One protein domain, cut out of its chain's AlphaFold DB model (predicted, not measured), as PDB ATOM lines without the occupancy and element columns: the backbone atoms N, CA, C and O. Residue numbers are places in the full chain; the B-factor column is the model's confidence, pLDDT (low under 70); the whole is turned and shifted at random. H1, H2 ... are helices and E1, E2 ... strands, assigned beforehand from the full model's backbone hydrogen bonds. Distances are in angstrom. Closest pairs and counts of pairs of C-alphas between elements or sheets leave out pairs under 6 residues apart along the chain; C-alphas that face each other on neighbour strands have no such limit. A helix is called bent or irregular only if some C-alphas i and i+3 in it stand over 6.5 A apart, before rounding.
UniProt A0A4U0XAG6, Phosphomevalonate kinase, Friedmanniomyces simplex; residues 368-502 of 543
ATOM      1  N   ILE A 368      56.153  35.337 209.403       69.31
ATOM      2  CA  ILE A 368      55.737  34.270 208.498       69.31
ATOM      3  C   ILE A 368      55.778  32.971 209.296       69.31
ATOM      4  O   ILE A 368      56.825  32.571 209.799       69.31
ATOM      5  N   ILE A 369      54.638  32.308 209.408       72.12
ATOM      6  CA  ILE A 369      54.483  31.042 210.107       72.12
ATOM      7  C   ILE A 369      54.375  29.931 209.065       72.12
ATOM      8  O   ILE A 369      53.391  29.821 208.335       72.12
ATOM      9  N   LEU A 370      55.406  29.106 208.996       64.56
ATOM     10  CA  LEU A 370      55.482  27.912 208.177       64.56
ATOM     11  C   LEU A 370      54.749  26.776 208.887       64.56
ATOM     12  O   LEU A 370      55.119  26.392 209.989       64.56
ATOM     13  N   VAL A 371      53.708  26.238 208.262       69.88
ATOM     14  CA  VAL A 371      52.930  25.115 208.792       69.88
ATOM     15  C   VAL A 371      53.390  23.847 208.089       69.88
ATOM     16  O   VAL A 371      53.026  23.590 206.933       69.88
ATOM     17  N   THR A 372      54.207  23.069 208.789       64.06
ATOM     18  CA  THR A 372      54.937  21.914 208.256       64.06
ATOM     19  C   THR A 372      54.446  20.623 208.897       64.06
ATOM     20  O   THR A 372      53.628  20.619 209.819       64.06
ATOM     21  N   GLY A 373      54.861  19.490 208.336       58.41
ATOM     22  CA  GLY A 373      54.568  18.178 208.902       58.41
ATOM     23  C   GLY A 373      54.830  17.066 207.899       58.41
ATOM     24  O   GLY A 373      54.563  17.250 206.707       58.41
ATOM     25  N   GLU A 374      55.285  15.924 208.408       52.34
ATOM     26  CA  GLU A 374      55.770  14.771 207.636       52.34
ATOM     27  C   GLU A 374      54.711  14.175 206.691       52.34
ATOM     28  O   GLU A 374      55.024  13.720 205.596       52.34
ATOM     29  N   HIS A 375      53.427  14.214 207.073       51.69
ATOM     30  CA  HIS A 375      52.326  13.616 206.312       51.69
ATOM     31  C   HIS A 375      51.157  14.607 206.162       51.69
ATOM     32  O   HIS A 375      50.836  15.393 207.055       51.69
ATOM     33  N   GLY A 376      50.540  14.658 204.976       51.88
ATOM     34  CA  GLY A 376      49.599  15.727 204.617       51.88
ATOM     35  C   GLY A 376      48.121  15.366 204.766       51.88
ATOM     36  O   GLY A 376      47.590  14.704 203.893       51.88
ATOM     37  N   ALA A 377      47.428  15.901 205.769       53.78
ATOM     38  CA  ALA A 377      46.034  16.361 205.691       53.78
ATOM     39  C   ALA A 377      45.765  17.261 206.909       53.78
ATOM     40  O   ALA A 377      46.196  16.936 208.007       53.78
ATOM     41  N   GLY A 378      45.076  18.393 206.729       58.06
ATOM     42  CA  GLY A 378      44.668  19.265 207.843       58.06
ATOM     43  C   GLY A 378      45.531  20.508 208.090       58.06
ATOM     44  O   GLY A 378      45.059  21.406 208.771       58.06
ATOM     45  N   LYS A 379      46.717  20.640 207.475       70.56
ATOM     46  CA  LYS A 379      47.558  21.855 207.593       70.56
ATOM     47  C   LYS A 379      46.817  23.132 207.166       70.56
ATOM     48  O   LYS A 379      46.805  24.111 207.903       70.56
ATOM     49  N   ASP A 380      46.131  23.077 206.022       70.69
ATOM     50  CA  ASP A 380      45.290  24.173 205.511       70.69
ATOM     51  C   ASP A 380      44.146  24.517 206.482       70.69
ATOM     52  O   ASP A 380      43.830  25.684 206.695       70.69
ATOM     53  N   TYR A 381      43.550  23.492 207.100       68.75
ATOM     54  CA  TYR A 381      42.463  23.649 208.065       68.75
ATOM     55  C   TYR A 381      42.955  24.295 209.366       68.75
ATOM     56  O   TYR A 381      42.376  25.283 209.807       68.75
ATOM     57  N   CYS A 382      44.054  23.796 209.943       66.06
ATOM     58  CA  CYS A 382      44.662  24.367 211.147       66.06
ATOM     59  C   CYS A 382      45.075  25.824 210.926       66.06
ATOM     60  O   CYS A 382      44.759  26.670 211.755       66.06
ATOM     61  N   ALA A 383      45.695  26.140 209.783       71.06
ATOM     62  CA  ALA A 383      46.037  27.517 209.440       71.06
ATOM     63  C   ALA A 383      44.794  28.420 209.350       71.06
ATOM     64  O   ALA A 383      44.831  29.553 209.825       71.06
ATOM     65  N   GLY A 384      43.678  27.922 208.806       71.31
ATOM     66  CA  GLY A 384      42.400  28.643 208.785       71.31
ATOM     67  C   GLY A 384      41.822  28.908 210.181       71.31
ATOM     68  O   GLY A 384      41.376  30.024 210.464       71.31
ATOM     69  N   VAL A 385      41.879  27.918 211.077       67.56
ATOM     70  CA  VAL A 385      41.490  28.089 212.488       67.56
ATOM     71  C   VAL A 385      42.387  29.127 213.164       67.56
ATOM     72  O   VAL A 385      41.877  30.072 213.755       67.56
ATOM     73  N   TRP A 386      43.710  29.029 213.013       70.88
ATOM     74  CA  TRP A 386      44.649  29.971 213.630       70.88
ATOM     75  C   TRP A 386      44.480  31.400 213.129       70.88
ATOM     76  O   TRP A 386      44.522  32.322 213.933       70.88
ATOM     77  N   VAL A 387      44.234  31.606 211.833       73.06
ATOM     78  CA  VAL A 387      43.897  32.936 211.301       73.06
ATOM     79  C   VAL A 387      42.659  33.502 211.998       73.06
ATOM     80  O   VAL A 387      42.656  34.671 212.376       73.06
ATOM     81  N   THR A 388      41.634  32.675 212.207       73.50
ATOM     82  CA  THR A 388      40.384  33.088 212.861       73.50
ATOM     83  C   THR A 388      40.623  33.470 214.324       73.50
ATOM     84  O   THR A 388      40.183  34.533 214.755       73.50
ATOM     85  N   GLU A 389      41.389  32.663 215.059       67.19
ATOM     86  CA  GLU A 389      41.756  32.924 216.459       67.19
ATOM     87  C   GLU A 389      42.656  34.158 216.618       67.19
ATOM     88  O   GLU A 389      42.446  34.972 217.515       67.19
ATOM     89  N   VAL A 390      43.630  34.357 215.723       65.19
ATOM     90  CA  VAL A 390      44.507  35.544 215.723       65.19
ATOM     91  C   VAL A 390      43.697  36.821 215.481       65.19
ATOM     92  O   VAL A 390      43.943  37.832 216.140       65.19
ATOM     93  N   ILE A 391      42.714  36.778 214.577       67.00
ATOM     94  CA  ILE A 391      41.813  37.909 214.308       67.00
ATOM     95  C   ILE A 391      40.857  38.153 215.490       67.00
ATOM     96  O   ILE A 391      40.543  39.305 215.788       67.00
ATOM     97  N   ALA A 392      40.397  37.097 216.168       65.69
ATOM     98  CA  ALA A 392      39.457  37.196 217.286       65.69
ATOM     99  C   ALA A 392      40.116  37.626 218.614       65.69
ATOM    100  O   ALA A 392      39.491  38.332 219.406       65.69
ATOM    101  N   GLY A 393      41.359  37.202 218.866       56.91
ATOM    102  CA  GLY A 393      42.054  37.369 220.147       56.91
ATOM    103  C   GLY A 393      42.901  38.639 220.290       56.91
ATOM    104  O   GLY A 393      43.271  38.996 221.409       56.91
ATOM    105  N   LEU A 394      43.214  39.341 219.197       54.12
ATOM    106  CA  LEU A 394      44.034  40.560 219.210       54.12
ATOM    107  C   LEU A 394      43.167  41.801 218.951       54.12
ATOM    108  O   LEU A 394      42.214  41.762 218.181       54.12
ATOM    109  N   HIS A 395      43.483  42.916 219.625       50.75
ATOM    110  CA  HIS A 395      42.754  44.187 219.522       50.75
ATOM    111  C   HIS A 395      42.389  44.566 218.072       50.75
ATOM    112  O   HIS A 395      43.167  44.334 217.148       50.75
ATOM    113  N   LYS A 396      41.221  45.211 217.895       49.69
ATOM    114  CA  LYS A 396      40.692  45.709 216.608       49.69
ATOM    115  C   LYS A 396      41.808  46.299 215.730       49.69
ATOM    116  O   LYS A 396      42.297  47.386 216.025       49.69
ATOM    117  N   GLY A 397      42.172  45.600 214.651       59.28
ATOM    118  CA  GLY A 397      43.115  46.097 213.641       59.28
ATOM    119  C   GLY A 397      44.200  45.123 213.167       59.28
ATOM    120  O   GLY A 397      44.903  45.474 212.227       59.28
ATOM    121  N   PHE A 398      44.345  43.933 213.765       68.00
ATOM    122  CA  PHE A 398      45.286  42.907 213.286       68.00
ATOM    123  C   PHE A 398      44.741  42.132 212.077       68.00
ATOM    124  O   PHE A 398      43.578  41.725 212.057       68.00
ATOM    125  N   THR A 399      45.595  41.888 211.085       76.44
ATOM    126  CA  THR A 399      45.274  41.126 209.871       76.44
ATOM    127  C   THR A 399      46.117  39.855 209.773       76.44
ATOM    128  O   THR A 399      47.338  39.886 209.917       76.44
ATOM    129  N   ALA A 400      45.478  38.717 209.505       76.56
ATOM    130  CA  ALA A 400      46.159  37.440 209.308       76.56
ATOM    131  C   ALA A 400      45.623  36.723 208.067       76.56
ATOM    132  O   ALA A 400      44.455  36.879 207.706       76.56
ATOM    133  N   ARG A 401      46.473  35.938 207.398       84.56
ATOM    134  CA  ARG A 401      46.086  35.171 206.203       84.56
ATOM    135  C   ARG A 401      46.789  33.822 206.154       84.56
ATOM    136  O   ARG A 401      47.965  33.738 206.479       84.56
ATOM    137  N   ALA A 402      46.079  32.798 205.685       82.88
ATOM    138  CA  ALA A 402      46.639  31.492 205.355       82.88
ATOM    139  C   ALA A 402      46.705  31.322 203.834       82.88
ATOM    140  O   ALA A 402      45.750  31.658 203.130       82.88
ATOM    141  N   VAL A 403      47.832  30.827 203.329       82.12
ATOM    142  CA  VAL A 403      48.055  30.556 201.903       82.12
ATOM    143  C   VAL A 403      48.793  29.230 201.757       82.12
ATOM    144  O   VAL A 403      49.754  28.973 202.478       82.12
ATOM    145  N   SER A 404      48.376  28.393 200.807       82.62
ATOM    146  CA  SER A 404      49.090  27.151 200.504       82.62
ATOM    147  C   SER A 404      50.032  27.334 199.317       82.62
ATOM    148  O   SER A 404      49.605  27.719 198.229       82.62
ATOM    149  N   ILE A 405      51.311  26.991 199.496       77.06
ATOM    150  CA  ILE A 405      52.325  27.049 198.426       77.06
ATOM    151  C   ILE A 405      51.992  26.115 197.253       77.06
ATOM    152  O   ILE A 405      52.362  26.360 196.108       77.06
ATOM    153  N   SER A 406      51.213  25.070 197.532       78.38
ATOM    154  CA  SER A 406      50.781  24.075 196.551       78.38
ATOM    155  C   SER A 406      49.656  24.550 195.618       78.38
ATOM    156  O   SER A 406      49.317  23.832 194.679       78.38
ATOM    157  N   GLU A 407      49.039  25.719 195.844       82.31
ATOM    158  CA  GLU A 407      47.904  26.184 195.022       82.31
ATOM    159  C   GLU A 407      48.277  26.456 193.567       82.31
ATOM    160  O   GLU A 407      47.503  26.111 192.673       82.31
ATOM    161  N   ALA A 408      49.448  27.053 193.322       79.06
ATOM    162  CA  ALA A 408      49.916  27.335 191.966       79.06
ATOM    163  C   ALA A 408      50.051  26.034 191.159       79.06
ATOM    164  O   ALA A 408      49.452  25.893 190.099       79.06
ATOM    165  N   ILE A 409      50.710  25.037 191.751       83.50
ATOM    166  CA  ILE A 409      50.908  23.711 191.153       83.50
ATOM    167  C   ILE A 409      49.578  22.998 190.909       83.50
ATOM    168  O   ILE A 409      49.401  22.372 189.871       83.50
ATOM    169  N   LYS A 410      48.608  23.109 191.828       86.44
ATOM    170  CA  LYS A 410      47.265  22.536 191.633       86.44
ATOM    171  C   LYS A 410      46.537  23.169 190.450       86.44
ATOM    172  O   LYS A 410      45.822  22.457 189.751       86.44
ATOM    173  N   ARG A 411      46.702  24.476 190.227       86.81
ATOM    174  CA  ARG A 411      46.118  25.180 189.074       86.81
ATOM    175  C   ARG A 411      46.743  24.709 187.764       86.81
ATOM    176  O   ARG A 411      46.003  24.383 186.841       86.81
ATOM    177  N   ASP A 412      48.065  24.606 187.716       84.44
ATOM    178  CA  ASP A 412      48.780  24.146 186.522       84.44
ATOM    179  C   ASP A 412      48.459  22.678 186.217       84.44
ATOM    180  O   ASP A 412      48.167  22.317 185.077       84.44
ATOM    181  N   TYR A 413      48.407  21.838 187.253       88.56
ATOM    182  CA  TYR A 413      47.982  20.448 187.139       88.56
ATOM    183  C   TYR A 413      46.533  20.329 186.655       88.56
ATOM    184  O   TYR A 413      46.256  19.510 185.781       88.56
ATOM    185  N   ALA A 414      45.602  21.136 187.176       90.06
ATOM    186  CA  ALA A 414      44.209  21.155 186.720       90.06
ATOM    187  C   ALA A 414      44.110  21.517 185.232       90.06
ATOM    188  O   ALA A 414      43.417  20.837 184.477       90.06
ATOM    189  N   ALA A 415      44.858  22.536 184.798       87.81
ATOM    190  CA  ALA A 415      44.909  22.948 183.399       87.81
ATOM    191  C   ALA A 415      45.498  21.859 182.485       87.81
ATOM    192  O   ALA A 415      45.006  21.663 181.376       87.81
ATOM    193  N   ALA A 416      46.518  21.130 182.948       88.81
ATOM    194  CA  ALA A 416      47.183  20.087 182.166       88.81
ATOM    195  C   ALA A 416      46.417  18.751 182.131       88.81
ATOM    196  O   ALA A 416      46.440  18.053 181.120       88.81
ATOM    197  N   SER A 417      45.759  18.375 183.230       90.69
ATOM    198  CA  SER A 417      45.089  17.072 183.388       90.69
ATOM    199  C   SER A 417      43.580  17.110 183.139       90.69
ATOM    200  O   SER A 417      42.958  16.057 183.020       90.69
ATOM    201  N   GLY A 418      42.977  18.303 183.103       90.31
ATOM    202  CA  GLY A 418      41.523  18.478 183.090       90.31
ATOM    203  C   GLY A 418      40.848  18.216 184.443       90.31
ATOM    204  O   GLY A 418      39.622  18.124 184.501       90.31
ATOM    205  N   ALA A 419      41.615  18.070 185.531       90.38
ATOM    206  CA  ALA A 419      41.070  17.909 186.878       90.38
ATOM    207  C   ALA A 419      40.330  19.174 187.352       90.38
ATOM    208  O   ALA A 419      40.708  20.298 187.020       90.38
ATOM    209  N   ASP A 420      39.292  19.004 188.175       91.38
ATOM    210  CA  ASP A 420      38.524  20.139 188.694       91.38
ATOM    211  C   ASP A 420      39.307  20.878 189.788       91.38
ATOM    212  O   ASP A 420      39.537  20.353 190.884       91.38
ATOM    213  N   LEU A 421      39.695  22.125 189.503       88.88
ATOM    214  CA  LEU A 421      40.477  22.952 190.421       88.88
ATOM    215  C   LEU A 421      39.749  23.189 191.748       88.88
ATOM    216  O   LEU A 421      40.373  23.137 192.808       88.88
ATOM    217  N   ASN A 422      38.435  23.419 191.721       87.12
ATOM    218  CA  ASN A 422      37.678  23.685 192.945       87.12
ATOM    219  C   ASN A 422      37.676  22.462 193.870       87.12
ATOM    220  O   ASN A 422      37.954  22.582 195.068       87.12
ATOM    221  N   SER A 423      37.479  21.269 193.311       85.62
ATOM    222  CA  SER A 423      37.590  20.008 194.043       85.62
ATOM    223  C   SER A 423      39.018  19.744 194.530       85.62
ATOM    224  O   SER A 423      39.188  19.317 195.675       85.62
ATOM    225  N   LEU A 424      40.054  20.070 193.741       83.06
ATOM    226  CA  LEU A 424      41.462  19.998 194.175       83.06
ATOM    227  C   LEU A 424      41.799  20.955 195.320       83.06
ATOM    228  O   LEU A 424      42.767  20.713 196.040       83.06
ATOM    229  N   LEU A 425      41.052  22.044 195.501       81.06
ATOM    230  CA  LEU A 425      41.287  23.016 196.569       81.06
ATOM    231  C   LEU A 425      40.452  22.728 197.819       81.06
ATOM    232  O   LEU A 425      40.954  22.913 198.930       81.06
ATOM    233  N   GLN A 426      39.231  22.212 197.674       79.12
ATOM    234  CA  GLN A 426      38.271  22.129 198.781       79.12
ATOM    235  C   GLN A 426      37.935  20.696 199.221       79.12
ATOM    236  O   GLN A 426      37.687  20.465 200.403       79.12
ATOM    237  N   ASN A 427      37.973  19.706 198.323       81.94
ATOM    238  CA  ASN A 427      37.520  18.348 198.628       81.94
ATOM    239  C   ASN A 427      38.688  17.426 199.014       81.94
ATOM    240  O   ASN A 427      39.509  17.043 198.183       81.94
ATOM    241  N   ARG A 428      38.739  17.014 200.288       74.38
ATOM    242  CA  ARG A 428      39.806  16.147 200.823       74.38
ATOM    243  C   ARG A 428      39.919  14.803 200.096       74.38
ATOM    244  O   ARG A 428      41.028  14.397 199.771       74.38
ATOM    245  N   ALA A 429      38.803  14.122 199.846       78.81
ATOM    246  CA  ALA A 429      38.818  12.809 199.197       78.81
ATOM    247  C   ALA A 429      39.273  12.910 197.732       78.81
ATOM    248  O   ALA A 429      39.980  12.036 197.234       78.81
ATOM    249  N   TYR A 430      38.909  14.005 197.060       83.38
ATOM    250  CA  TYR A 430      39.370  14.298 195.706       83.38
ATOM    251  C   TYR A 430      40.875  14.598 195.672       83.38
ATOM    252  O   TYR A 430      41.594  14.004 194.875       83.38
ATOM    253  N   LYS A 431      41.380  15.435 196.594       78.88
ATOM    254  CA  LYS A 431      42.824  15.695 196.744       78.88
ATOM    255  C   LYS A 431      43.623  14.405 196.917       78.88
ATOM    256  O   LYS A 431      44.661  14.253 196.285       78.88
ATOM    257  N   GLU A 432      43.134  13.487 197.750       82.12
ATOM    258  CA  GLU A 432      43.831  12.231 198.031       82.12
ATOM    259  C   GLU A 432      43.964  11.356 196.786       82.12
ATOM    260  O   GLU A 432      45.040  10.837 196.509       82.12
ATOM    261  N   ARG A 433      42.899  11.271 195.983       87.06
ATOM    262  CA  ARG A 433      42.901  10.518 194.723       87.06
ATOM    263  C   ARG A 433      43.935  11.041 193.725       87.06
ATOM    264  O   ARG A 433      44.518  10.255 192.992       87.06
ATOM    265  N   HIS A 434      44.147  12.355 193.692       87.06
ATOM    266  CA  HIS A 434      45.084  13.000 192.771       87.06
ATOM    267  C   HIS A 434      46.497  13.162 193.348       87.06
ATOM    268  O   HIS A 434      47.382  13.615 192.620       87.06
ATOM    269  N   ARG A 435      46.736  12.800 194.620       81.69
ATOM    270  CA  ARG A 435      47.986  13.093 195.338       81.69
ATOM    271  C   ARG A 435      49.214  12.594 194.591       81.69
ATOM    272  O   ARG A 435      50.098  13.391 194.312       81.69
ATOM    273  N   GLU A 436      49.244  11.314 194.237       84.38
ATOM    274  CA  GLU A 436      50.400  10.698 193.576       84.38
ATOM    275  C   GLU A 436      50.709  11.378 192.235       84.38
ATOM    276  O   GLU A 436      51.827  11.829 191.995       84.38
ATOM    277  N   THR A 437      49.690  11.565 191.393       90.12
ATOM    278  CA  THR A 437      49.856  12.229 190.092       90.12
ATOM    279  C   THR A 437      50.238  13.706 190.208       90.12
ATOM    280  O   THR A 437      51.010  14.198 189.391       90.12
ATOM    281  N   LEU A 438      49.728  14.414 191.219       84.25
ATOM    282  CA  LEU A 438      50.058  15.814 191.486       84.25
ATOM    283  C   LEU A 438      51.500  15.950 191.992       84.25
ATOM    284  O   LEU A 438      52.210  16.865 191.584       84.25
ATOM    285  N   THR A 439      51.940  15.032 192.855       83.25
ATOM    286  CA  THR A 439      53.320  14.959 193.344       83.25
ATOM    287  C   THR A 439      54.294  14.671 192.204       83.25
ATOM    288  O   THR A 439      55.298  15.368 192.084       83.25
ATOM    289  N   ASN A 440      53.976  13.723 191.318       85.62
ATOM    290  CA  ASN A 440      54.803  13.442 190.140       85.62
ATOM    291  C   ASN A 440      54.871  14.653 189.198       85.62
ATOM    292  O   ASN A 440      55.957  15.047 188.788       85.62
ATOM    293  N   PHE A 441      53.733  15.307 188.932       87.56
ATOM    294  CA  PHE A 441      53.689  16.538 188.135       87.56
ATOM    295  C   PHE A 441      54.567  17.648 188.731       87.56
ATOM    296  O   PHE A 441      55.283  18.336 188.006       87.56
ATOM    297  N   TYR A 442      54.539  17.811 190.055       82.88
ATOM    298  CA  TYR A 442      55.395  18.768 190.746       82.88
ATOM    299  C   TYR A 442      56.881  18.445 190.570       82.88
ATOM    300  O   TYR A 442      57.648  19.326 190.186       82.88
ATOM    301  N   TYR A 443      57.297  17.198 190.806       84.06
ATOM    302  CA  TYR A 443      58.701  16.815 190.658       84.06
ATOM    303  C   TYR A 443      59.197  16.946 189.215       84.06
ATOM    304  O   TYR A 443      60.314  17.420 189.014       84.06
ATOM    305  N   ASP A 444      58.364  16.640 188.219       87.56
ATOM    306  CA  ASP A 444      58.679  16.887 186.807       87.56
ATOM    307  C   ASP A 444      58.936  18.376 186.529       87.56
ATOM    308  O   ASP A 444      59.859  18.730 185.789       87.56
ATOM    309  N   GLN A 445      58.145  19.271 187.130       81.44
ATOM    310  CA  GLN A 445      58.382  20.708 187.006       81.44
ATOM    311  C   GLN A 445      59.656  21.148 187.734       81.44
ATOM    312  O   GLN A 445      60.427  21.920 187.169       81.44
ATOM    313  N   VAL A 446      59.923  20.630 188.935       80.88
ATOM    314  CA  VAL A 446      61.152  20.936 189.688       80.88
ATOM    315  C   VAL A 446      62.399  20.442 188.950       80.88
ATOM    316  O   VAL A 446      63.407  21.139 188.936       80.88
ATOM    317  N   GLN A 447      62.348  19.293 188.269       83.56
ATOM    318  CA  GLN A 447      63.469  18.828 187.442       83.56
ATOM    319  C   GLN A 447      63.792  19.797 186.301       83.56
ATOM    320  O   GLN A 447      64.959  20.007 185.975       83.56
ATOM    321  N   ARG A 448      62.768  20.409 185.701       82.12
ATOM    322  CA  ARG A 448      62.943  21.418 184.643       82.12
ATOM    323  C   ARG A 448      63.334  22.782 185.204       82.12
ATOM    324  O   ARG A 448      64.028  23.538 184.532       82.12
ATOM    325  N   GLN A 449      62.871  23.105 186.408       77.25
ATOM    326  CA  GLN A 449      63.083  24.378 187.087       77.25
ATOM    327  C   GLN A 449      63.482  24.129 188.551       77.25
ATOM    328  O   GLN A 449      62.637  24.204 189.444       77.25
ATOM    329  N   PRO A 450      64.775  23.881 188.838       78.88
ATOM    330  CA  PRO A 450      65.230  23.533 190.187       78.88
ATOM    331  C   PRO A 450      64.910  24.582 191.265       78.88
ATOM    332  O   PRO A 450      64.828  24.248 192.443       78.88
ATOM    333  N   ARG A 451      64.703  25.846 190.866       72.56
ATOM    334  CA  ARG A 451      64.355  26.968 191.758       72.56
ATOM    335  C   ARG A 451      62.855  27.169 191.990       72.56
ATOM    336  O   ARG A 451      62.455  28.086 192.710       72.56
ATOM    337  N   LEU A 452      62.011  26.339 191.382       74.88
ATOM    338  CA  LEU A 452      60.555  26.430 191.495       74.88
ATOM    339  C   LEU A 452      60.047  26.456 192.956       74.88
ATOM    340  O   LEU A 452      59.155  27.259 193.242       74.88
ATOM    341  N   PRO A 453      60.603  25.674 193.911       76.19
ATOM    342  CA  PRO A 453      60.153  25.715 195.304       76.19
ATOM    343  C   PRO A 453      60.382  27.083 195.966       76.19
ATOM    344  O   PRO A 453      59.461  27.644 196.568       76.19
ATOM    345  N   GLN A 454      61.577  27.668 195.804       74.94
ATOM    346  CA  GLN A 454      61.905  28.995 196.340       74.94
ATOM    347  C   GLN A 454      61.047  30.082 195.680       74.94
ATOM    348  O   GLN A 454      60.546  30.979 196.359       74.94
ATOM    349  N   GLN A 455      60.815  29.979 194.367       72.69
ATOM    350  CA  GLN A 455      59.957  30.910 193.631       72.69
ATOM    351  C   GLN A 455      58.503  30.856 194.109       72.69
ATOM    352  O   GLN A 455      57.883  31.907 194.293       72.69
ATOM    353  N   HIS A 456      57.948  29.665 194.346       75.00
ATOM    354  CA  HIS A 456      56.601  29.531 194.902       75.00
ATOM    355  C   HIS A 456      56.504  30.108 196.311       75.00
ATOM    356  O   HIS A 456      55.542  30.819 196.609       75.00
ATOM    357  N   PHE A 457      57.510  29.865 197.151       77.12
ATOM    358  CA  PHE A 457      57.564  30.413 198.501       77.12
ATOM    359  C   PHE A 457      57.564  31.942 198.472       77.12
ATOM    360  O   PHE A 457      56.676  32.580 199.046       77.12
ATOM    361  N   LEU A 458      58.496  32.532 197.720       73.69
ATOM    362  CA  LEU A 458      58.587  33.977 197.547       73.69
ATOM    363  C   LEU A 458      57.299  34.548 196.963       73.69
ATOM    364  O   LEU A 458      56.814  35.558 197.459       73.69
ATOM    365  N   ARG A 459      56.680  33.897 195.969       72.75
ATOM    366  CA  ARG A 459      55.400  34.337 195.391       72.75
ATOM    367  C   ARG A 459      54.290  34.393 196.444       72.75
ATOM    368  O   ARG A 459      53.554  35.379 196.476       72.75
ATOM    369  N   VAL A 460      54.187  33.388 197.316       76.75
ATOM    370  CA  VAL A 460      53.207  33.373 198.415       76.75
ATOM    371  C   VAL A 460      53.460  34.521 199.387       76.75
ATOM    372  O   VAL A 460      52.546  35.316 199.617       76.75
ATOM    373  N   VAL A 461      54.692  34.661 199.883       75.69
ATOM    374  CA  VAL A 461      55.087  35.753 200.793       75.69
ATOM    375  C   VAL A 461      54.765  37.113 200.175       75.69
ATOM    376  O   VAL A 461      54.121  37.970 200.777       75.69
ATOM    377  N   HIS A 462      55.144  37.284 198.916       70.69
ATOM    378  CA  HIS A 462      54.950  38.502 198.147       70.69
ATOM    379  C   HIS A 462      53.481  38.837 197.872       70.69
ATOM    380  O   HIS A 462      53.136  40.019 197.819       70.69
ATOM    381  N   SER A 463      52.620  37.830 197.704       67.81
ATOM    382  CA  SER A 463      51.173  38.003 197.497       67.81
ATOM    383  C   SER A 463      50.423  38.443 198.760       67.81
ATOM    384  O   SER A 463      49.254  38.828 198.688       67.81
ATOM    385  N   ALA A 464      51.084  38.381 199.917       67.19
ATOM    386  CA  ALA A 464      50.524  38.701 201.221       67.19
ATOM    387  C   ALA A 464      51.181  39.932 201.868       67.19
ATOM    388  O   ALA A 464      51.065  40.115 203.072       67.19
ATOM    389  N   ALA A 465      51.818  40.809 201.082       57.00
ATOM    390  CA  ALA A 465      52.670  41.916 201.541       57.00
ATOM    391  C   ALA A 465      52.029  42.976 202.477       57.00
ATOM    392  O   ALA A 465      52.706  43.931 202.840       57.00
ATOM    393  N   ASN A 466      50.767  42.819 202.883       64.00
ATOM    394  CA  ASN A 466      50.023  43.748 203.738       64.00
ATOM    395  C   ASN A 466      49.306  43.049 204.911       64.00
ATOM    396  O   ASN A 466      48.338  43.601 205.430       64.00
ATOM    397  N   VAL A 467      49.717  41.834 205.292       68.75
ATOM    398  CA  VAL A 467      49.174  41.148 206.478       68.75
ATOM    399  C   VAL A 467      50.144  41.245 207.646       68.75
ATOM    400  O   VAL A 467      51.358  41.196 207.453       68.75
ATOM    401  N   ASP A 468      49.625  41.365 208.865       70.81
ATOM    402  CA  ASP A 468      50.460  41.381 210.066       70.81
ATOM    403  C   ASP A 468      51.055  40.000 210.360       70.81
ATOM    404  O   ASP A 468      52.168  39.920 210.870       70.81
ATOM    405  N   VAL A 469      50.345  38.918 210.016       73.06
ATOM    406  CA  VAL A 469      50.816  37.530 210.160       73.06
ATOM    407  C   VAL A 469      50.440  36.703 208.928       73.06
ATOM    408  O   VAL A 469      49.272  36.657 208.532       73.06
ATOM    409  N   LEU A 470      51.414  36.008 208.337       78.12
ATOM    410  CA  LEU A 470      51.195  35.121 207.190       78.12
ATOM    411  C   LEU A 470      51.434  33.662 207.574       78.12
ATOM    412  O   LEU A 470      52.545  33.304 207.938       78.12
ATOM    413  N   PHE A 471      50.431  32.804 207.412       78.06
ATOM    414  CA  PHE A 471      50.569  31.354 207.535       78.06
ATOM    415  C   PHE A 471      50.781  30.731 206.151       78.06
ATOM    416  O   PHE A 471      49.954  30.918 205.256       78.06
ATOM    417  N   ILE A 472      51.863  29.974 205.973       77.88
ATOM    418  CA  ILE A 472      52.181  29.263 204.729       77.88
ATOM    419  C   ILE A 472      52.059  27.764 204.963       77.88
ATOM    420  O   ILE A 472      52.742  27.206 205.817       77.88
ATOM    421  N   THR A 473      51.199  27.103 204.194       78.25
ATOM    422  CA  THR A 473      50.955  25.657 204.282       78.25
ATOM    423  C   THR A 473      51.422  24.934 203.020       78.25
ATOM    424  O   THR A 473      51.817  25.549 202.028       78.25
ATOM    425  N   GLY A 474      51.324  23.602 203.028       71.31
ATOM    426  CA  GLY A 474      51.651  22.770 201.866       71.31
ATOM    427  C   GLY A 474      53.135  22.433 201.737       71.31
ATOM    428  O   GLY A 474      53.536  21.953 200.687       71.31
ATOM    429  N   MET A 475      53.919  22.658 202.794       66.81
ATOM    430  CA  MET A 475      55.325  22.262 202.869       66.81
ATOM    431  C   MET A 475      55.471  20.872 203.508       66.81
ATOM    432  O   MET A 475      54.683  20.503 204.392       66.81
ATOM    433  N   THR A 476      56.445  20.101 203.024       62.66
ATOM    434  CA  THR A 476      56.711  18.702 203.412       62.66
ATOM    435  C   THR A 476      58.098  18.484 204.017       62.66
ATOM    436  O   THR A 476      58.404  17.360 204.390       62.66
ATOM    437  N   ASP A 477      58.922  19.526 204.114       59.28
ATOM    438  CA  ASP A 477      60.325  19.398 204.517       59.28
ATOM    439  C   ASP A 477      60.488  19.349 206.044       59.28
ATOM    440  O   ASP A 477      59.710  19.962 206.774       59.28
ATOM    441  N   GLU A 478      61.531  18.656 206.515       53.41
ATOM    442  CA  GLU A 478      61.855  18.499 207.945       53.41
ATOM    443  C   GLU A 478      62.503  19.753 208.576       53.41
ATOM    444  O   GLU A 478      62.608  19.836 209.797       53.41
ATOM    445  N   ALA A 479      62.945  20.736 207.771       54.12
ATOM    446  CA  ALA A 479      63.560  21.982 208.263       54.12
ATOM    447  C   ALA A 479      63.484  23.184 207.279       54.12
ATOM    448  O   ALA A 479      64.510  23.793 206.942       54.12
ATOM    449  N   PRO A 480      62.298  23.573 206.785       61.78
ATOM    450  CA  PRO A 480      62.147  24.625 205.780       61.78
ATOM    451  C   PRO A 480      62.572  26.014 206.265       61.78
ATOM    452  O   PRO A 480      62.973  26.835 205.443       61.78
ATOM    453  N   VAL A 481      62.555  26.306 207.572       56.69
ATOM    454  CA  VAL A 481      63.059  27.601 208.075       56.69
ATOM    455  C   VAL A 481      64.546  27.777 207.772       56.69
ATOM    456  O   VAL A 481      64.949  28.831 207.279       56.69
ATOM    457  N   ALA A 482      65.366  26.752 208.013       55.88
ATOM    458  CA  ALA A 482      66.795  26.814 207.713       55.88
ATOM    459  C   ALA A 482      67.043  27.021 206.210       55.88
ATOM    460  O   ALA A 482      67.929  27.779 205.822       55.88
ATOM    461  N   GLN A 483      66.207  26.410 205.366       65.25
ATOM    462  CA  GLN A 483      66.341  26.478 203.914       65.25
ATOM    463  C   GLN A 483      65.795  27.772 203.297       65.25
ATOM    464  O   GLN A 483      66.319  28.203 202.280       65.25
ATOM    465  N   LEU A 484      64.770  28.404 203.877       65.94
ATOM    466  CA  LEU A 484      64.056  29.530 203.250       65.94
ATOM    467  C   LEU A 484      64.261  30.873 203.964       65.94
ATOM    468  O   LEU A 484      63.923  31.914 203.405       65.94
ATOM    469  N   SER A 485      64.823  30.880 205.177       65.25
ATOM    470  CA  SER A 485      65.018  32.104 205.973       65.25
ATOM    471  C   SER A 485      65.805  33.193 205.244       65.25
ATOM    472  O   SER A 485      65.428  34.363 205.286       65.25
ATOM    473  N   HIS A 486      66.856  32.807 204.520       64.69
ATOM    474  CA  HIS A 486      67.703  33.731 203.767       64.69
ATOM    475  C   HIS A 486      66.970  34.442 202.616       64.69
ATOM    476  O   HIS A 486      67.405  35.509 202.190       64.69
ATOM    477  N   LEU A 487      65.852  33.889 202.130       62.69
ATOM    478  CA  LEU A 487      65.075  34.457 201.023       62.69
ATOM    479  C   LEU A 487      64.236  35.670 201.447       62.69
ATOM    480  O   LEU A 487      63.774  36.438 200.607       62.69
ATOM    481  N   VAL A 488      64.003  35.841 202.747       65.56
ATOM    482  CA  VAL A 488      63.121  36.876 203.306       65.56
ATOM    483  C   VAL A 488      63.785  37.520 204.534       65.56
ATOM    484  O   VAL A 488      63.258  37.438 205.643       65.56
ATOM    485  N   PRO A 489      64.940  38.194 204.350       56.62
ATOM    486  CA  PRO A 489      65.761  38.718 205.449       56.62
ATOM    487  C   PRO A 489      65.042  39.783 206.292       56.62
ATOM    488  O   PRO A 489      65.355  39.976 207.463       56.62
ATOM    489  N   ASP A 490      64.036  40.438 205.707       58.25
ATOM    490  CA  ASP A 490      63.198  41.441 206.365       58.25
ATOM    491  C   ASP A 490      62.005  40.824 207.120       58.25
ATOM    492  O   ASP A 490      61.105  41.549 207.535       58.25
ATOM    493  N   SER A 491      61.902  39.497 207.242       64.88
ATOM    494  CA  SER A 491      60.780  38.807 207.893       64.88
ATOM    495  C   SER A 491      61.269  37.789 208.916       64.88
ATOM    496  O   SER A 491      62.346  37.215 208.794       64.88
ATOM    497  N   LYS A 492      60.460  37.545 209.950       64.50
ATOM    498  CA  LYS A 492      60.739  36.491 210.933       64.50
ATOM    499  C   LYS A 492      59.998  35.226 210.525       64.50
ATOM    500  O   LYS A 492      58.772  35.249 210.479       64.50
ATOM    501  N   LEU A 493      60.727  34.147 210.249       59.38
ATOM    502  CA  LEU A 493      60.142  32.842 209.946       59.38
ATOM    503  C   LEU A 493      60.043  32.032 211.229       59.38
ATOM    504  O   LEU A 493      61.009  31.928 211.982       59.38
ATOM    505  N   LEU A 494      58.871  31.461 211.456       62.34
ATOM    506  CA  LEU A 494      58.585  30.552 212.553       62.34
ATOM    507  C   LEU A 494      58.046  29.258 211.963       62.34
ATOM    508  O   LEU A 494      57.196  29.301 211.080       62.34
ATOM    509  N   GLU A 495      58.514  28.117 212.452       58.47
ATOM    510  CA  GLU A 495      57.981  26.818 212.056       58.47
ATOM    511  C   GLU A 495      56.998  26.298 213.098       58.47
ATOM    512  O   GLU A 495      57.302  26.275 214.290       58.47
ATOM    513  N   LEU A 496      55.825  25.866 212.644       58.31
ATOM    514  CA  LEU A 496      54.888  25.072 213.424       58.31
ATOM    515  C   LEU A 496      54.888  23.646 212.881       58.31
ATOM    516  O   LEU A 496      54.318  23.377 211.820       58.31
ATOM    517  N   LEU A 497      55.494  22.743 213.649       51.06
ATOM    518  CA  LEU A 497      55.506  21.313 213.371       51.06
ATOM    519  C   LEU A 497      54.168  20.696 213.793       51.06
ATOM    520  O   LEU A 497      53.817  20.674 214.974       51.06
ATOM    521  N   GLY A 498      53.405  20.194 212.822       44.97
ATOM    522  CA  GLY A 498      52.200  19.405 213.070       44.97
ATOM    523  C   GLY A 498      52.452  17.911 212.868       44.97
ATOM    524  O   GLY A 498      52.515  17.452 211.728       44.97
ATOM    525  N   ALA A 499      52.523  17.133 213.952       36.75
ATOM    526  CA  ALA A 499      52.490  15.670 213.887       36.75
ATOM    527  C   ALA A 499      51.037  15.199 213.686       36.75
ATOM    528  O   ALA A 499      50.216  15.209 214.605       36.75
ATOM    529  N   VAL A 500      50.674  14.842 212.453       37.53
ATOM    530  CA  VAL A 500      49.306  14.416 212.122       37.53
ATOM    531  C   VAL A 500      49.077  12.993 212.643       37.53
ATOM    532  O   VAL A 500      49.616  12.041 212.093       37.53
ATOM    533  N   GLY A 501      48.254  12.859 213.689       39.75
ATOM    534  CA  GLY A 501      47.858  11.573 214.287       39.75
ATOM    535  C   GLY A 501      47.945  11.514 215.814       39.75
ATOM    536  O   GLY A 501      47.562  10.514 216.415       39.75
ATOM    537  N   VAL A 502      48.425  12.580 216.447       38.72
ATOM    538  CA  VAL A 502      48.697  12.621 217.882       38.72
ATOM    539  C   VAL A 502      47.528  13.285 218.617       38.72
ATOM    540  O   VAL A 502      47.066  14.358 218.226       38.72
TER     541      VAL A 502
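AT A GLANCE: This is residues 368 to 502 of the 543 residues of the protein "Phosphomevalonate kinase" of Friedmanniomyces simplex (UniProt A0A4U0XAG6). A twisted sheet of four parallel strands is layered between helices, with H1 over one face and H5 and H6 over the other. A cluster of three helices, H2, H3 and H4, sits beyond one end of the sheet as a second part, and together with the sheet it makes the length of the domain. The printed part has 135 residues with six named helices and four named strands, in the order E1, H1, E2, H2, H3, H4, H5, E3, H6, E4, and its class is mixed, helices and strands. The sheet has the order E2, E3, E1, E4. The whole is compact, with a radius of gyration of the C-alphas of 15.2 A and spans of 45 by 31 by 30 A.

IN THESE COORDINATES: E1 covers residues 368 to 372, 12.4 A long, and begins at C-alpha 368 (55.737, 34.270, 208.498). H1, residues 379 to 393, is 20.7 A long. E2, residues 400 to 404, measures 13.9 A. H2, residues 407 to 417, is 15.0 A long, and H3, residues 421 to 426, is 8.7 A. H4, residues 428 to 448, is the longest helix at 28.7 A and ends at C-alpha 448 (62.943, 21.418, 184.643); it has a kink of 55 degrees near residue 435 and is irregular, with C-alphas 433 and 436 being 7.6 A apart. H5, residues 452 to 463, is 16.1 A long. E3, residues 469 to 473, measures 13.2 A. H6, residues 480 to 487, is 11.3 A long and irregular, with C-alphas 483 and 486 being 7.4 A apart. E4, residues 493 to 497, measures 12.9 A and ends at C-alpha 497 (55.506, 21.313, 213.371).

HOW THE PARTS SIT: The sheet is only just strongly twisted, its C-alphas lying up to 4.2 A off the best plane. Between E2 and E3, N 403 and O 471 are within hydrogen-bond range at 2.9 A; between E3 and E1, N 369 and O 470 at 2.7 A; between E1 and E4, N 370 and O 494 at 2.8 A. E1, H1, E2 and E3, H6, E4 are split strand-helix-strand units, two parallel strands joined through a helix with another strand between them, each with a right-handed crossover; E2, H2 to H5 and E3 make a strand-helix-strand unit whose strands are neighbours. The sheet and the helices on it make three layers, with helices on both faces of the sheet: H5 and H6 on one face and H1 on the other. H1 is on it at a height of 8.5 A, over E3 and only just over E2, where 3 of its C-alphas fall; its closest C-alphas to E2 are those of Val 387 and Ala 400, 5.4 A apart. On the opposite face from H1, H5 lies over E3 with a height over the sheet of 10.1 A, and H6 lies over E4 with a height over the sheet of 8.8 A. H5 and H6 only just touch, with 3 pairs of C-alphas within 8 A, the closest being Gln 454 and Leu 484 at 7.3 A. H2 and H3 form a helical hairpin at a steep tilt of 43 degrees, opposite ways, the C-alphas of Ala 414 and Leu 421 being 5.6 A apart. H4 touches H2 with residues 438 to 442 alone, about perpendicular at 89 degrees, the closest C-alphas being Tyr 413 and Leu 438 at 6.7 A. H3 and H4 touch only at the corner. Every O i to N i+4 pair is within hydrogen-bond range in H1, H2, H3 and H5, against 15 of 17 in H4 and 2 of 4 in H6.

THE WHOLE: The C-alphas of His 395 and Arg 448 are the two farthest apart, at 46.3 A. The printed part has no cut, and no link is long. Residues 446 to 451, of which 446 to 448 belong to H4, stand free. The mean pLDDT of the printed part is 71.6, and 56 residues are under 70, among them 389 to 398 and 475 to 502.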